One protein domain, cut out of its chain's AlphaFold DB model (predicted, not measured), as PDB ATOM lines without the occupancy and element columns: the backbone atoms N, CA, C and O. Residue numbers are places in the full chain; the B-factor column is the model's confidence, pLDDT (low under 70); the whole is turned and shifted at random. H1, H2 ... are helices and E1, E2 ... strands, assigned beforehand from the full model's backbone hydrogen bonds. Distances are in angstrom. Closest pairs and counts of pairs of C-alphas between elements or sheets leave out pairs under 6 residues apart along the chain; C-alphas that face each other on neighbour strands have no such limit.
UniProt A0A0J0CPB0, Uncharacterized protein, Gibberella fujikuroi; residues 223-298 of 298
ATOM      1  N   LYS A 223     213.552 201.655 200.022       59.03
ATOM      2  CA  LYS A 223     213.853 201.951 198.614       59.03
ATOM      3  C   LYS A 223     212.782 202.869 198.008       59.03
ATOM      4  O   LYS A 223     211.680 202.958 198.538       59.03
ATOM      5  N   ALA A 224     213.162 203.546 196.918       58.94
ATOM      6  CA  ALA A 224     212.464 204.620 196.193       58.94
ATOM      7  C   ALA A 224     210.914 204.571 196.192       58.94
ATOM      8  O   ALA A 224     210.331 203.487 196.193       58.94
ATOM      9  N   PRO A 225     210.236 205.736 196.158       61.19
ATOM     10  CA  PRO A 225     208.794 205.824 196.353       61.19
ATOM     11  C   PRO A 225     208.006 205.093 195.261       61.19
ATOM     12  O   PRO A 225     208.097 205.416 194.082       61.19
ATOM     13  N   PHE A 226     207.164 204.154 195.686       65.12
ATOM     14  CA  PHE A 226     206.188 203.486 194.831       65.12
ATOM     15  C   PHE A 226     205.145 204.483 194.298       65.12
ATOM     16  O   PHE A 226     204.549 205.240 195.071       65.12
ATOM     17  N   LEU A 227     204.904 204.463 192.985       63.66
ATOM     18  CA  LEU A 227     204.111 205.481 192.282       63.66
ATOM     19  C   LEU A 227     202.595 205.211 192.288       63.66
ATOM     20  O   LEU A 227     201.807 206.154 192.211       63.66
ATOM     21  N   ARG A 228     202.156 203.948 192.408       76.12
ATOM     22  CA  ARG A 228     200.734 203.574 192.336       76.12
ATOM     23  C   ARG A 228     200.219 203.084 193.683       76.12
ATOM     24  O   ARG A 228     200.666 202.061 194.193       76.12
ATOM     25  N   LYS A 229     199.208 203.764 194.230       82.56
ATOM     26  CA  LYS A 229     198.420 203.250 195.362       82.56
ATOM     27  C   LYS A 229     197.394 202.238 194.858       82.56
ATOM     28  O   LYS A 229     196.636 202.533 193.931       82.56
ATOM     29  N   VAL A 230     197.338 201.074 195.491       83.31
ATOM     30  CA  VAL A 230     196.328 200.045 195.235       83.31
ATOM     31  C   VAL A 230     195.362 200.035 196.415       83.31
ATOM     32  O   VAL A 230     195.768 199.937 197.567       83.31
ATOM     33  N   GLY A 231     194.064 200.175 196.144       86.19
ATOM     34  CA  GLY A 231     193.060 200.107 197.206       86.19
ATOM     35  C   GLY A 231     192.961 198.685 197.758       86.19
ATOM     36  O   GLY A 231     192.624 197.779 197.000       86.19
ATOM     37  N   THR A 232     193.188 198.503 199.061       88.94
ATOM     38  CA  THR A 232     193.163 197.200 199.753       88.94
ATOM     39  C   THR A 232     191.927 196.368 199.410       88.94
ATOM     40  O   THR A 232     192.041 195.232 198.962       88.94
ATOM     41  N   ARG A 233     190.734 196.966 199.516       88.75
ATOM     42  CA  ARG A 233     189.472 196.297 199.170       88.75
ATOM     43  C   ARG A 233     189.443 195.820 197.715       88.75
ATOM     44  O   ARG A 233     189.087 194.679 197.452       88.75
ATOM     45  N   ARG A 234     189.866 196.671 196.774       86.94
ATOM     46  CA  ARG A 234     189.923 196.316 195.344       86.94
ATOM     47  C   ARG A 234     190.934 195.201 195.072       86.94
ATOM     48  O   ARG A 234     190.715 194.405 194.167       86.94
ATOM     49  N   CYS A 235     192.022 195.150 195.841       88.31
ATOM     50  CA  CYS A 235     193.024 194.093 195.757       88.31
ATOM     51  C   CYS A 235     192.400 192.723 196.067       88.31
ATOM     52  O   CYS A 235     192.420 191.837 195.214       88.31
ATOM     53  N   TYR A 236     191.745 192.586 197.225       90.44
ATOM     54  CA  TYR A 236     191.087 191.331 197.602       90.44
ATOM     55  C   TYR A 236     189.885 190.996 196.718       90.44
ATOM     56  O   TYR A 236     189.709 189.836 196.365       90.44
ATOM     57  N   GLU A 237     189.101 191.985 196.274       89.31
ATOM     58  CA  GLU A 237     188.030 191.756 195.292       89.31
ATOM     59  C   GLU A 237     188.582 191.198 193.966       89.31
ATOM     60  O   GLU A 237     187.967 190.324 193.355       89.31
ATOM     61  N   SER A 238     189.754 191.663 193.520       87.75
ATOM     62  CA  SER A 238     190.434 191.143 192.325       87.75
ATOM     63  C   SER A 238     190.940 189.706 192.517       87.75
ATOM     64  O   SER A 238     190.780 188.857 191.635       87.75
ATOM     65  N   MET A 239     191.504 189.402 193.691       87.00
ATOM     66  CA  MET A 239     191.926 188.042 194.055       87.00
ATOM     67  C   MET A 239     190.731 187.082 194.131       87.00
ATOM     68  O   MET A 239     190.788 186.002 193.543       87.00
ATOM     69  N   ALA A 240     189.616 187.512 194.728       86.44
ATOM     70  CA  ALA A 240     188.377 186.740 194.807       86.44
ATOM     71  C   ALA A 240     187.802 186.428 193.416       86.44
ATOM     72  O   ALA A 240     187.423 185.292 193.140       86.44
ATOM     73  N   ARG A 241     187.830 187.390 192.478       85.12
ATOM     74  CA  ARG A 241     187.459 187.146 191.065       85.12
ATOM     75  C   ARG A 241     188.364 186.130 190.366       85.12
ATOM     76  O   ARG A 241     187.940 185.519 189.393       85.12
ATOM     77  N   SER A 242     189.592 185.959 190.853       81.50
ATOM     78  CA  SER A 242     190.531 184.936 190.378       81.50
ATOM     79  C   SER A 242     190.363 183.589 191.106       81.50
ATOM     80  O   SER A 242     191.165 182.687 190.881       81.50
ATOM     81  N   GLY A 243     189.362 183.448 191.985       78.88
ATOM     82  CA  GLY A 243     189.085 182.234 192.760       78.88
ATOM     83  C   GLY A 243     189.820 182.134 194.101       78.88
ATOM     84  O   GLY A 243     189.692 181.113 194.775       78.88
ATOM     85  N   LEU A 244     190.575 183.165 194.499       82.94
ATOM     86  CA  LEU A 244     191.308 183.217 195.768       82.94
ATOM     87  C   LEU A 244     190.498 184.004 196.804       82.94
ATOM     88  O   LEU A 244     190.574 185.233 196.879       82.94
ATOM     89  N   ASN A 245     189.703 183.285 197.591       84.00
ATOM     90  CA  ASN A 245     188.798 183.854 198.583       84.00
ATOM     91  C   ASN A 245     189.468 183.849 199.962       84.00
ATOM     92  O   ASN A 245     189.355 182.893 200.729       84.00
ATOM     93  N   PHE A 246     190.186 184.926 200.279       85.94
ATOM     94  CA  PHE A 246     190.842 185.086 201.577       85.94
ATOM     95  C   PHE A 246     189.835 185.472 202.664       85.94
ATOM     96  O   PHE A 246     189.135 186.480 202.537       85.94
ATOM     97  N   GLY A 247     189.790 184.698 203.750       84.69
ATOM     98  CA  GLY A 247     189.016 185.042 204.941       84.69
ATOM     99  C   GLY A 247     189.587 186.268 205.674       84.69
ATOM    100  O   GLY A 247     190.732 186.661 205.426       84.69
ATOM    101  N   PRO A 248     188.838 186.879 206.613       84.81
ATOM    102  CA  PRO A 248     189.268 188.085 207.324       84.81
ATOM    103  C   PRO A 248     190.628 187.957 208.022       84.81
ATOM    104  O   PRO A 248     191.344 188.950 208.140       84.81
ATOM    105  N   GLU A 249     191.012 186.760 208.477       84.31
ATOM    106  CA  GLU A 249     192.318 186.498 209.107       84.31
ATOM    107  C   GLU A 249     193.501 186.523 208.138       84.31
ATOM    108  O   GLU A 249     194.617 186.846 208.543       84.31
ATOM    109  N   PHE A 250     193.244 186.288 206.853       87.25
ATOM    110  CA  PHE A 250     194.244 186.324 205.787       87.25
ATOM    111  C   PHE A 250     194.245 187.648 205.011       87.25
ATOM    112  O   PHE A 250     195.192 187.922 204.278       87.25
ATOM    113  N   GLN A 251     193.245 188.513 205.211       90.38
ATOM    114  CA  GLN A 251     193.199 189.850 204.616       90.38
ATOM    115  C   GLN A 251     194.025 190.872 205.419       90.38
ATOM    116  O   GLN A 251     193.482 191.783 206.043       90.38
ATOM    117  N   ARG A 252     195.354 190.714 205.436       90.19
ATOM    118  CA  ARG A 252     196.249 191.504 206.309       90.19
ATOM    119  C   ARG A 252     196.974 192.668 205.641       90.19
ATOM    120  O   ARG A 252     197.517 193.513 206.346       90.19
ATOM    121  N   LEU A 253     197.017 192.717 204.313       90.56
ATOM    122  CA  LEU A 253     197.629 193.823 203.575       90.56
ATOM    123  C   LEU A 253     196.861 195.136 203.763       90.56
ATOM    124  O   LEU A 253     195.651 195.174 203.568       90.56
ATOM    125  N   ASP A 254     197.581 196.215 204.056       87.62
ATOM    126  CA  ASP A 254     197.089 197.588 204.098       87.62
ATOM    127  C   ASP A 254     198.088 198.557 203.440       87.62
ATOM    128  O   ASP A 254     199.271 198.259 203.287       87.62
ATOM    129  N   GLN A 255     197.618 199.737 203.028       85.62
ATOM    130  CA  GLN A 255     198.426 200.776 202.372       85.62
ATOM    131  C   GLN A 255     199.256 200.246 201.193       85.62
ATOM    132  O   GLN A 255     200.408 200.642 201.019       85.62
ATOM    133  N   ILE A 256     198.659 199.365 200.384       87.94
ATOM    134  CA  ILE A 256     199.330 198.671 199.284       87.94
ATOM    135  C   ILE A 256     199.802 199.674 198.227       87.94
ATOM    136  O   ILE A 256     199.041 200.524 197.746       87.94
ATOM    137  N   LYS A 257     201.062 199.545 197.828       86.06
ATOM    138  CA  LYS A 257     201.685 200.303 196.752       86.06
ATOM    139  C   LYS A 257     202.367 199.347 195.785       86.06
ATOM    140  O   LYS A 257     202.950 198.351 196.197       86.06
ATOM    141  N   ALA A 258     202.307 199.673 194.505       82.56
ATOM    142  CA  ALA A 258     202.966 198.922 193.450       82.56
ATOM    143  C   ALA A 258     203.733 199.878 192.538       82.56
ATOM    144  O   ALA A 258     203.340 201.035 192.350       82.56
ATOM    145  N   ASP A 259     204.827 199.388 191.980       77.44
ATOM    146  CA  ASP A 259     205.522 200.018 190.870       77.44
ATOM    147  C   ASP A 259     205.143 199.279 189.577       77.44
ATOM    148  O   ASP A 259     205.029 198.056 189.544       77.44
ATOM    149  N   THR A 260     204.843 200.039 188.526       65.56
ATOM    150  CA  THR A 260     204.429 199.506 187.221       65.56
ATOM    151  C   THR A 260     205.608 199.244 186.285       65.56
ATOM    152  O   THR A 260     205.418 198.614 185.250       65.56
ATOM    153  N   GLN A 261     206.798 199.766 186.597       68.50
ATOM    154  CA  GLN A 261     208.004 199.632 185.773       68.50
ATOM    155  C   GLN A 261     208.989 198.632 186.375       68.50
ATOM    156  O   GLN A 261     209.505 197.768 185.668       68.50
ATOM    157  N   GLU A 262     209.214 198.707 187.683       67.50
ATOM    158  CA  GLU A 262     209.989 197.714 188.416       67.50
ATOM    159  C   GLU A 262     209.001 196.769 189.096       67.50
ATOM    160  O   GLU A 262     208.193 197.237 189.881       67.50
ATOM    161  N   GLN A 263     209.032 195.465 188.807       74.19
ATOM    162  CA  GLN A 263     208.153 194.435 189.393       74.19
ATOM    163  C   GLN A 263     208.281 194.377 190.935       74.19
ATOM    164  O   GLN A 263     208.922 193.489 191.498       74.19
ATOM    165  N   ARG A 264     207.715 195.365 191.634       80.12
ATOM    166  CA  ARG A 264     207.917 195.650 193.055       80.12
ATOM    167  C   ARG A 264     206.610 196.134 193.673       80.12
ATOM    168  O   ARG A 264     205.898 196.959 193.103       80.12
ATOM    169  N   ALA A 265     206.327 195.653 194.875       82.75
ATOM    170  CA  ALA A 265     205.199 196.092 195.679       82.75
ATOM    171  C   ALA A 265     205.614 196.224 197.144       82.75
ATOM    172  O   ALA A 265     206.586 195.613 197.589       82.75
ATOM    173  N   ASP A 266     204.858 197.032 197.871       85.81
ATOM    174  CA  ASP A 266     205.024 197.319 199.291       85.81
ATOM    175  C   ASP A 266     203.646 197.417 199.931       85.81
ATOM    176  O   ASP A 266     202.685 197.880 199.313       85.81
ATOM    177  N   ALA A 267     203.537 196.949 201.164       88.19
ATOM    178  CA  ALA A 267     202.348 197.124 201.972       88.19
ATOM    179  C   ALA A 267     202.720 197.074 203.446       88.19
ATOM    180  O   ALA A 267     203.724 196.482 203.845       88.19
ATOM    181  N   LYS A 268     201.842 197.636 204.269       88.50
ATOM    182  CA  LYS A 268     201.839 197.384 205.704       88.50
ATOM    183  C   LYS A 268     201.054 196.112 205.980       88.50
ATOM    184  O   LYS A 268     199.993 195.902 205.402       88.50
ATOM    185  N   VAL A 269     201.558 195.281 206.882       87.88
ATOM    186  CA  VAL A 269     200.820 194.121 207.386       87.88
ATOM    187  C   VAL A 269     200.124 194.543 208.674       87.88
ATOM    188  O   VAL A 269     200.781 194.933 209.637       87.88
ATOM    189  N   ALA A 270     198.793 194.515 208.684       86.06
ATOM    190  CA  ALA A 270     198.008 194.835 209.867       86.06
ATOM    191  C   ALA A 270     198.244 193.774 210.951       86.06
ATOM    192  O   ALA A 270     198.050 192.582 210.692       86.06
ATOM    193  N   ALA A 271     198.656 194.200 212.147       77.88
ATOM    194  CA  ALA A 271     198.786 193.337 213.319       77.88
ATOM    195  C   ALA A 271     197.405 192.851 213.790       77.88
ATOM    196  O   ALA A 271     196.414 193.581 213.700       77.88
ATOM    197  N   LYS A 272     197.344 191.623 214.298       77.56
ATOM    198  CA  LYS A 272     196.142 190.986 214.834       77.56
ATOM    199  C   LYS A 272     196.412 190.394 216.215       77.56
ATOM    200  O   LYS A 272     197.552 190.154 216.606       77.56
ATOM    201  N   HIS A 273     195.343 190.190 216.978       65.88
ATOM    202  CA  HIS A 273     195.440 189.584 218.303       65.88
ATOM    203  C   HIS A 273     195.972 188.146 218.182       65.88
ATOM    204  O   HIS A 273     195.450 187.377 217.380       65.88
ATOM    205  N   GLY A 274     197.007 187.797 218.952       65.00
ATOM    206  CA  GLY A 274     197.622 186.462 218.931       65.00
ATOM    207  C   GLY A 274     198.835 186.290 218.007       65.00
ATOM    208  O   GLY A 274     199.424 185.219 218.011       65.00
ATOM    209  N   ASP A 275     199.268 187.323 217.274       66.50
ATOM    210  CA  ASP A 275     200.420 187.227 216.351       66.50
ATOM    211  C   ASP A 275     201.730 186.737 217.001       66.50
ATOM    212  O   ASP A 275     202.564 186.151 216.314       66.50
ATOM    213  N   ASN A 276     201.894 186.967 218.310       60.94
ATOM    214  CA  ASN A 276     203.087 186.620 219.093       60.94
ATOM    215  C   ASN A 276     202.837 185.492 220.108       60.94
ATOM    216  O   ASN A 276     203.639 185.298 221.019       60.94
ATOM    217  N   VAL A 277     201.698 184.804 220.015       61.16
ATOM    218  CA  VAL A 277     201.327 183.733 220.943       61.16
ATOM    219  C   VAL A 277     201.433 182.417 220.174       61.16
ATOM    220  O   VAL A 277     200.772 182.242 219.158       61.16
ATOM    221  N   ASP A 278     202.317 181.527 220.627       69.88
ATOM    222  CA  ASP A 278     202.492 180.141 220.152       69.88
ATOM    223  C   ASP A 278     203.102 179.905 218.751       69.88
ATOM    224  O   ASP A 278     203.238 178.750 218.343       69.88
ATOM    225  N   TYR A 279     203.540 180.939 218.024       73.88
ATOM    226  CA  TYR A 279     204.198 180.782 216.715       73.88
ATOM    227  C   TYR A 279     205.548 181.499 216.647       73.88
ATOM    228  O   TYR A 279     205.645 182.662 217.027       73.88
ATOM    229  N   HIS A 280     206.559 180.862 216.040       80.94
ATOM    230  CA  HIS A 280     207.778 181.562 215.603       80.94
ATOM    231  C   HIS A 280     207.448 182.701 214.619       80.94
ATOM    232  O   HIS A 280     207.960 183.809 214.724       80.94
ATOM    233  N   LEU A 281     206.569 182.427 213.650       84.00
ATOM    234  CA  LEU A 281     206.006 183.420 212.741       84.00
ATOM    235  C   LEU A 281     204.613 182.959 212.308       84.00
ATOM    236  O   LEU A 281     204.464 181.873 211.742       84.00
ATOM    237  N   HIS A 282     203.591 183.774 212.570       87.38
ATOM    238  CA  HIS A 282     202.209 183.381 212.310       87.38
ATOM    239  C   HIS A 282     201.963 183.146 210.799       87.38
ATOM    240  O   HIS A 282     202.290 184.020 209.985       87.38
ATOM    241  N   PRO A 283     201.335 182.024 210.380       88.50
ATOM    242  CA  PRO A 283     201.123 181.708 208.964       88.50
ATOM    243  C   PRO A 283     200.406 182.802 208.167       88.50
ATOM    244  O   PRO A 283     200.740 183.040 207.013       88.50
ATOM    245  N   THR A 284     199.462 183.533 208.764       88.81
ATOM    246  CA  THR A 284     198.774 184.632 208.054       88.81
ATOM    247  C   THR A 284     199.696 185.816 207.735       88.81
ATOM    248  O   THR A 284     199.444 186.526 206.765       88.81
ATOM    249  N   ILE A 285     200.779 186.027 208.499       89.19
ATOM    250  CA  ILE A 285     201.806 187.038 208.190       89.19
ATOM    251  C   ILE A 285     202.613 186.583 206.977       89.19
ATOM    252  O   ILE A 285     202.781 187.345 206.026       89.19
ATOM    253  N   ILE A 286     203.066 185.324 206.986       89.25
ATOM    254  CA  ILE A 286     203.796 184.723 205.862       89.25
ATOM    255  C   ILE A 286     202.940 184.801 204.594       89.25
ATOM    256  O   ILE A 286     203.411 185.270 203.561       89.25
ATOM    257  N   ASP A 287     201.668 184.414 204.678       90.25
ATOM    258  CA  ASP A 287     200.746 184.451 203.544       90.25
ATOM    259  C   ASP A 287     200.562 185.870 202.991       90.25
ATOM    260  O   ASP A 287     200.670 186.071 201.783       90.25
ATOM    261  N   ALA A 288     200.411 186.879 203.855       89.19
ATOM    262  CA  ALA A 288     200.311 188.273 203.427       89.19
ATOM    263  C   ALA A 288     201.529 188.714 202.592       89.19
ATOM    264  O   ALA A 288     201.372 189.370 201.562       89.19
ATOM    265  N   THR A 289     202.745 188.301 202.969       87.25
ATOM    266  CA  THR A 289     203.941 188.607 202.162       87.25
ATOM    267  C   THR A 289     203.907 187.948 200.780       87.25
ATOM    268  O   THR A 289     204.351 188.549 199.802       87.25
ATOM    269  N   LEU A 290     203.325 186.753 200.662       87.12
ATOM    270  CA  LEU A 290     203.183 186.043 199.388       87.12
ATOM    271  C   LEU A 290     202.076 186.641 198.519       87.12
ATOM    272  O   LEU A 290     202.227 186.716 197.300       87.12
ATOM    273  N   GLN A 291     200.995 187.133 199.126       88.69
ATOM    274  CA  GLN A 291     199.927 187.842 198.419       88.69
ATOM    275  C   GLN A 291     200.455 189.084 197.675       88.69
ATOM    276  O   GLN A 291     199.945 189.416 196.602       88.69
ATOM    277  N   LEU A 292     201.518 189.736 198.169       84.31
ATOM    278  CA  LEU A 292     202.160 190.856 197.465       84.31
ATOM    279  C   LEU A 292     202.758 190.466 196.112       84.31
ATOM    280  O   LEU A 292     202.762 191.292 195.202       84.31
ATOM    281  N   LEU A 293     203.184 189.213 195.922       81.12
ATOM    282  CA  LEU A 293     203.660 188.741 194.616       81.12
ATOM    283  C   LEU A 293     202.563 188.842 193.549       81.12
ATOM    284  O   LEU A 293     202.841 189.130 192.388       81.12
ATOM    285  N   ARG A 294     201.294 188.667 193.941       77.00
ATOM    286  CA  ARG A 294     200.156 188.838 193.033       77.00
ATOM    287  C   ARG A 294     199.904 190.304 192.691       77.00
ATOM    288  O   ARG A 294     199.503 190.579 191.567       77.00
ATOM    289  N   VAL A 295     200.153 191.218 193.630       75.19
ATOM    290  CA  VAL A 295     200.052 192.671 193.404       75.19
ATOM    291  C   VAL A 295     201.106 193.141 192.401       75.19
ATOM    292  O   VAL A 295     200.829 194.001 191.576       75.19
ATOM    293  N   VAL A 296     202.304 192.557 192.451       71.12
ATOM    294  CA  VAL A 296     203.371 192.830 191.479       71.12
ATOM    295  C   VAL A 296     203.002 192.340 190.073       71.12
ATOM    296  O   VAL A 296     203.314 192.997 189.085       71.12
ATOM    297  N   ALA A 297     202.311 191.203 189.982       62.31
ATOM    298  CA  ALA A 297     201.938 190.570 188.718       62.31
ATOM    299  C   ALA A 297     200.664 191.144 188.053       62.31
ATOM    300  O   ALA A 297     200.233 190.600 187.033       62.31
ATOM    301  N   SER A 298     200.032 192.179 188.628       59.06
ATOM    302  CA  SER A 298     198.743 192.752 188.182       59.06
ATOM    303  C   SER A 298     198.857 194.141 187.563       59.06
ATOM    304  O   SER A 298     198.170 194.392 186.550       59.06
TER     305      SER A 298
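This is residues 223 to 298 of the 298 residues of an uncharacterized protein of Gibberella fujikuroi (UniProt A0A0J0CPB0). A two-stranded hairpin, E1 and E2, is backed along its length by the long helix H2, while the shorter helix H1 begins beside E1 and heads away from the strands, about perpendicular to H2. Beyond one end of the hairpin a long loop, residues 270 to 282, links E2 to H2, and its residues 276 to 281 stick out. You have 76 residues printed, with two named helices and two named strands in the order H1, E1, E2, H2, and the sheet, order E1 - E2, is antiparallel. The class is mixed, helices and strands, with 37 of the 76 residues in named elements. The whole is compact, with a radius of gyration of the C-alphas of 12.9 A, and flat, spanning 40 by 31 by 15 A.

Start at the hairpin of E1, residues 253 to 259, and E2, residues 264 to 269, whose directions stand at 167 degrees, antiparallel. Check N 254 and O 268, 2.8 A apart, and N 259 and O 264, 2.9 A apart, both within hydrogen-bond range. Beside E1, residues 228 to 229 form a short antiparallel pairing with its residues 257 to 258. Next look at H2, residues 283 to 296: it has 9 pairs of C-alphas within 8 A of E2, the closest being Arg 264 and Val 296 at 5.6 A. With E1 it has 4 such pairs, the closest being the C-alphas of Leu 253 and Ala 288 at 6.2 A. Then turn to H1, residues 232 to 241, whose closest C-alphas to E1 are those of Thr 232 and Asp 254, 5.9 A apart. H1 and E2 are apart. H1 and H2 are close but not clearly touching, with the C-alphas of Cys 235 and Val 295 closest at 7.5 A, and their lines are about perpendicular at 84 degrees. In H1 every O i to N i+4 pair is within hydrogen-bond range; in H2, 8 of 10 are.

Find C-alpha 253 at (197.629, 193.823, 203.575), where E1 begins; it runs 16.2 A to C-alpha 259. E2 returns over 16.1 A from C-alpha 264 to C-alpha 269. H2 runs 20.8 A from C-alpha 283 to C-alpha 296 at (203.371, 192.830, 191.479). H1 begins at C-alpha 232, at (193.163, 197.200, 199.753), and covers 14.5 A to C-alpha 241.

The two C-alphas farthest apart are those of Gln 261 and Asp 278, 39.9 A. The printed part has no cut and ends at residue 298, the chain's last. The links H1 to E1 and E2 to H2 are long, and E1 to E2 is tight. The model's mean pLDDT over the printed part is 80.3; look for values under 70 at residues 223 to 227, 260 to 262, 273 to 278 and 297 to 298.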